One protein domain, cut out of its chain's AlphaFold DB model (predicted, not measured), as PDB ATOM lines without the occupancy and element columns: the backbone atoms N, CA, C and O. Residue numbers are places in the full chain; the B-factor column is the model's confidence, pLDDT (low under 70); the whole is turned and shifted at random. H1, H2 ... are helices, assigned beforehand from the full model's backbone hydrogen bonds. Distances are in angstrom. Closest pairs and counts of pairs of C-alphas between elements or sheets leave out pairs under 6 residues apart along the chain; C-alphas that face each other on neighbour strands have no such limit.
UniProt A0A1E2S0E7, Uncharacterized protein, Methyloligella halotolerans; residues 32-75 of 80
ATOM      1  N   TRP A  32     198.360 145.198 180.242       89.31
ATOM      2  CA  TRP A  32     198.580 146.211 181.276       89.31
ATOM      3  C   TRP A  32     200.040 146.676 181.406       89.31
ATOM      4  O   TRP A  32     200.237 147.882 181.531       89.31
ATOM      5  N   PRO A  33     201.066 145.804 181.302       90.38
ATOM      6  CA  PRO A  33     202.458 146.244 181.228       90.38
ATOM      7  C   PRO A  33     202.744 147.176 180.040       90.38
ATOM      8  O   PRO A  33     203.487 148.140 180.194       90.38
ATOM      9  N   MET A  34     202.120 146.944 178.875       93.62
ATOM     10  CA  MET A  34     202.267 147.834 177.713       93.62
ATOM     11  C   MET A  34     201.606 149.198 177.950       93.62
ATOM     12  O   MET A  34     202.192 150.225 177.617       93.62
ATOM     13  N   ILE A  35     200.423 149.229 178.572       93.56
ATOM     14  CA  ILE A  35     199.752 150.485 178.953       93.56
ATOM     15  C   ILE A  35     200.586 151.263 179.974       93.56
ATOM     16  O   ILE A  35     200.792 152.460 179.798       93.56
ATOM     17  N   ALA A  36     201.114 150.586 180.995       92.12
ATOM     18  CA  ALA A  36     201.955 151.212 182.011       92.12
ATOM     19  C   ALA A  36     203.230 151.819 181.407       92.12
ATOM     20  O   ALA A  36     203.613 152.923 181.782       92.12
ATOM     21  N   ALA A  37     203.852 151.149 180.430       92.56
ATOM     22  CA  ALA A  37     205.000 151.693 179.710       92.56
ATOM     23  C   ALA A  37     204.639 152.950 178.896       92.56
ATOM     24  O   ALA A  37     205.402 153.913 178.895       92.56
ATOM     25  N   LEU A  38     203.475 152.976 178.234       93.44
ATOM     26  CA  LEU A  38     202.996 154.156 177.502       93.44
ATOM     27  C   LEU A  38     202.712 155.337 178.440       93.44
ATOM     28  O   LEU A  38     203.119 156.459 178.142       93.44
ATOM     29  N   ASP A  39     202.064 155.085 179.578       92.75
ATOM     30  CA  ASP A  39     201.776 156.107 180.591       92.75
ATOM     31  C   ASP A  39     203.070 156.631 181.236       92.75
ATOM     32  O   ASP A  39     203.236 157.840 181.401       92.75
ATOM     33  N   TYR A  40     204.030 155.744 181.509       91.50
ATOM     34  CA  TYR A  40     205.363 156.116 181.977       91.50
ATOM     35  C   TYR A  40     206.092 156.987 180.953       91.50
ATOM     36  O   TYR A  40     206.567 158.059 181.305       91.50
ATOM     37  N   MET A  41     206.113 156.608 179.672       91.06
ATOM     38  CA  MET A  41     206.748 157.422 178.630       91.06
ATOM     39  C   MET A  41     206.089 158.802 178.484       91.06
ATOM     40  O   MET A  41     206.799 159.787 178.294       91.06
ATOM     41  N   LEU A  42     204.762 158.896 178.629       90.06
ATOM     42  CA  LEU A  42     204.027 160.167 178.603       90.06
ATOM     43  C   LEU A  42     204.359 161.095 179.785       90.06
ATOM     44  O   LEU A  42     204.239 162.311 179.639       90.06
ATOM     45  N   VAL A  43     204.748 160.544 180.938       88.75
ATOM     46  CA  VAL A  43     205.066 161.303 182.161       88.75
ATOM     47  C   VAL A  43     206.566 161.595 182.284       88.75
ATOM     48  O   VAL A  43     206.956 162.708 182.637       88.75
ATOM     49  N   GLU A  44     207.405 160.605 181.992       87.12
ATOM     50  CA  GLU A  44     208.856 160.630 182.185       87.12
ATOM     51  C   GLU A  44     209.569 161.447 181.102       87.12
ATOM     52  O   GLU A  44     210.482 162.224 181.399       87.12
ATOM     53  N   MET A  45     209.159 161.305 179.834       77.38
ATOM     54  CA  MET A  45     209.851 161.958 178.725       77.38
ATOM     55  C   MET A  45     209.448 163.431 178.611       77.38
ATOM     56  O   MET A  45     208.602 163.839 177.809       77.38
ATOM     57  N   ARG A  46     210.110 164.264 179.416       74.31
ATOM     58  CA  ARG A  46     210.075 165.721 179.279       74.31
ATOM     59  C   ARG A  46     210.591 166.114 177.894       74.31
ATOM     60  O   ARG A  46     211.724 165.808 177.543       74.31
ATOM     61  N   GLY A  47     209.757 166.807 177.123       81.94
ATOM     62  CA  GLY A  47     210.103 167.262 175.772       81.94
ATOM     63  C   GLY A  47     209.587 166.381 174.634       81.94
ATOM     64  O   GLY A  47     209.964 166.619 173.487       81.94
ATOM     65  N   LEU A  48     208.704 165.409 174.902       83.75
ATOM     66  CA  LEU A  48     207.940 164.764 173.831       83.75
ATOM     67  C   LEU A  48     207.229 165.825 172.987       83.75
ATOM     68  O   LEU A  48     206.533 166.704 173.502       83.75
ATOM     69  N   SER A  49     207.383 165.718 171.669       92.62
ATOM     70  CA  SER A  49     206.620 166.555 170.753       92.62
ATOM     71  C   SER A  49     205.123 166.268 170.930       92.62
ATOM     72  O   SER A  49     204.747 165.117 171.196       92.62
ATOM     73  N   PRO A  50     204.241 167.258 170.720       89.94
ATOM     74  CA  PRO A  50     202.795 167.048 170.804       89.94
ATOM     75  C   PRO A  50     202.302 165.861 169.960       89.94
ATOM     76  O   PRO A  50     201.413 165.128 170.392       89.94
ATOM     77  N   MET A  51     202.932 165.621 168.804       92.88
ATOM     78  CA  MET A  51     202.655 164.473 167.934       92.88
ATOM     79  C   MET A  51     203.020 163.135 168.580       92.88
ATOM     80  O   MET A  51     202.214 162.211 168.566       92.88
ATOM     81  N   SER A  52     204.208 163.015 169.176       92.25
ATOM     82  CA  SER A  52     204.629 161.770 169.837       92.25
ATOM     83  C   SER A  52     203.746 161.426 171.040       92.25
ATOM     84  O   SER A  52     203.296 160.288 171.170       92.25
ATOM     85  N   ALA A  53     203.382 162.428 171.847       90.81
ATOM     86  CA  ALA A  53     202.422 162.254 172.930       90.81
ATOM     87  C   ALA A  53     201.031 161.854 172.403       90.81
ATOM     88  O   ALA A  53     200.354 161.023 173.005       90.81
ATOM     89  N   HIS A  54     200.603 162.410 171.265       94.88
ATOM     90  CA  HIS A  54     199.354 162.018 170.614       94.88
ATOM     91  C   HIS A  54     199.380 160.551 170.162       94.88
ATOM     92  O   HIS A  54     198.463 159.801 170.495       94.88
ATOM     93  N   PHE A  55     200.450 160.106 169.498       94.19
ATOM     94  CA  PHE A  55     200.604 158.706 169.096       94.19
ATOM     95  C   PHE A  55     200.617 157.746 170.288       94.19
ATOM     96  O   PHE A  55     199.954 156.714 170.234       94.19
ATOM     97  N   MET A  56     201.302 158.089 171.384       94.31
ATOM     98  CA  MET A  56     201.313 157.264 172.599       94.31
ATOM     99  C   MET A  56     199.917 157.129 173.223       94.31
ATOM    100  O   MET A  56     199.524 156.031 173.617       94.31
ATOM    101  N   ARG A  57     199.125 158.212 173.249       94.00
ATOM    102  CA  ARG A  57     197.725 158.163 173.708       94.00
ATOM    103  C   ARG A  57     196.841 157.324 172.785       94.00
ATOM    104  O   ARG A  57     196.041 156.538 173.282       94.00
ATOM    105  N   MET A  58     197.006 157.453 171.467       96.50
ATOM    106  CA  MET A  58     196.281 156.633 170.485       96.50
ATOM    107  C   MET A  58     196.625 155.147 170.628       96.50
ATOM    108  O   MET A  58     195.728 154.310 170.663       96.50
ATOM    109  N   ALA A  59     197.908 154.812 170.784       94.31
ATOM    110  CA  ALA A  59     198.352 153.440 171.010       94.31
ATOM    111  C   ALA A  59     197.749 152.853 172.296       94.31
ATOM    112  O   ALA A  59     197.246 151.730 172.289       94.31
ATOM    113  N   ARG A  60     197.726 153.634 173.382       94.75
ATOM    114  CA  ARG A  60     197.092 153.245 174.649       94.75
ATOM    115  C   ARG A  60     195.603 152.952 174.473       94.75
ATOM    116  O   ARG A  60     195.120 151.950 174.995       94.75
ATOM    117  N   GLN A  61     194.888 153.814 173.749       94.00
ATOM    118  CA  GLN A  61     193.459 153.638 173.495       94.00
ATOM    119  C   GLN A  61     193.188 152.380 172.659       94.00
ATOM    120  O   GLN A  61     192.373 151.558 173.061       94.00
ATOM    121  N   ASN A  62     193.950 152.161 171.583       94.25
ATOM    122  CA  ASN A  62     193.803 150.976 170.733       94.25
ATOM    123  C   ASN A  62     194.013 149.664 171.505       94.25
ATOM    124  O   ASN A  62     193.264 148.711 171.305       94.25
ATOM    125  N   LEU A  63     195.000 149.609 172.406       92.62
ATOM    126  CA  LEU A  63     195.248 148.418 173.228       92.62
ATOM    127  C   LEU A  63     194.075 148.110 174.167       92.62
ATOM    128  O   LEU A  63     193.693 146.949 174.328       92.62
ATOM    129  N   LEU A  64     193.498 149.145 174.787       91.38
ATOM    130  CA  LEU A  64     192.312 148.999 175.630       91.38
ATOM    131  C   LEU A  64     191.112 148.528 174.808       91.38
ATOM    132  O   LEU A  64     190.449 147.567 175.199       91.38
ATOM    133  N   ASP A  65     190.873 149.164 173.663       92.44
ATOM    134  CA  ASP A  65     189.763 148.842 172.774       92.44
ATOM    135  C   ASP A  65     189.856 147.398 172.280       92.44
ATOM    136  O   ASP A  65     188.881 146.652 172.366       92.44
ATOM    137  N   GLU A  66     191.037 146.953 171.850       88.00
ATOM    138  CA  GLU A  66     191.258 145.583 171.394       88.00
ATOM    139  C   GLU A  66     191.018 144.561 172.515       88.00
ATOM    140  O   GLU A  66     190.362 143.533 172.312       88.00
ATOM    141  N   HIS A  67     191.500 144.838 173.726       87.94
ATOM    142  CA  HIS A  67     191.307 143.948 174.870       87.94
ATOM    143  C   HIS A  67     189.848 143.865 175.314       87.94
ATOM    144  O   HIS A  67     189.340 142.768 175.574       87.94
ATOM    145  N   PHE A  68     189.147 144.999 175.375       86.06
ATOM    146  CA  PHE A  68     187.726 145.021 175.710       86.06
ATOM    147  C   PHE A  68     186.870 144.406 174.600       86.06
ATOM    148  O   PHE A  68     185.967 143.630 174.917       86.06
ATOM    149  N   ALA A  69     187.191 144.637 173.325       87.00
ATOM    150  CA  ALA A  69     186.522 143.997 172.195       87.00
ATOM    151  C   ALA A  69     186.691 142.470 172.234       87.00
ATOM    152  O   ALA A  69     185.705 141.736 172.158       87.00
ATOM    153  N   ARG A  70     187.912 141.962 172.458       81.50
ATOM    154  CA  ARG A  70     188.173 140.517 172.601       81.50
ATOM    155  C   ARG A  70     187.428 139.906 173.792       81.50
ATOM    156  O   ARG A  70     186.966 138.770 173.695       81.50
ATOM    157  N   LYS A  71     187.283 140.633 174.907       77.69
ATOM    158  CA  LYS A  71     186.460 140.192 176.048       77.69
ATOM    159  C   LYS A  71     184.963 140.214 175.733       77.69
ATOM    160  O   LYS A  71     184.269 139.273 176.104       77.69
ATOM    161  N   ALA A  72     184.475 141.231 175.026       74.69
ATOM    162  CA  ALA A  72     183.073 141.342 174.627       74.69
ATOM    163  C   ALA A  72     182.665 140.235 173.634       74.69
ATOM    164  O   ALA A  72     181.594 139.646 173.775       74.69
ATOM    165  N   CYS A  73     183.545 139.881 172.691       61.56
ATOM    166  CA  CYS A  73     183.299 138.823 171.705       61.56
ATOM    167  C   CYS A  73     183.198 137.413 172.312       61.56
ATOM    168  O   CYS A  73     182.557 136.554 171.717       61.56
ATOM    169  N   LYS A  74     183.757 137.155 173.504       62.56
ATOM    170  CA  LYS A  74     183.650 135.841 174.174       62.56
ATOM    171  C   LYS A  74     182.267 135.556 174.782       62.56
ATOM    172  O   LYS A  74     182.011 134.417 175.154       62.56
ATOM    173  N   ASN A  75     181.376 136.551 174.848       55.03
ATOM    174  CA  ASN A  75     180.030 136.419 175.426       55.03
ATOM    175  C   ASN A  75     178.893 136.377 174.397       55.03
ATOM    176  O   ASN A  75     177.725 136.283 174.771       55.03
TER     177      ASN A  75
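Overview. This is residues 32 to 75 of the 80 residues of an uncharacterized protein of Methyloligella halotolerans (UniProt A0A1E2S0E7). A helical hairpin with unequal legs: the long helix H2 folds back beside the shorter H1, and its far end, residues 68 to 73, sticks out past H1 together with residues 74 and 75. The printed part has 44 residues with two named helices, H1 then H2, and no named strand; the class is all helix. It is loose, with a radius of gyration of the C-alphas of 12.6 A, and a rod spanning 43 by 19 by 8 A.

Along the chain. H2, residues 50 to 73, measures 34.3 A from first to last C-alpha and ends at C-alpha 73 (183.299, 138.823, 171.705). H1, residues 32 to 44, measures 17.7 A and begins at C-alpha 32 (198.580, 146.211, 181.276).

Arrangement. H2 touches H1 with residues 53 to 63 alone; the closest C-alphas are those of Arg 60 and Ile 35, 5.8 A apart. They form a helical hairpin, running opposite ways at a shallow tilt of 17 degrees. In H1 and H2 every O i to N i+4 pair is within hydrogen-bond range.

Size, cuts and confidence. The two C-alphas farthest apart, those of Gly 47 and Asn 75, are 43.1 A apart. The printed part has no cut, and the link from H1 to H2 is tight. Residues 46 to 51 stand free. The model's pLDDT is under 70 at residues 73 to 75.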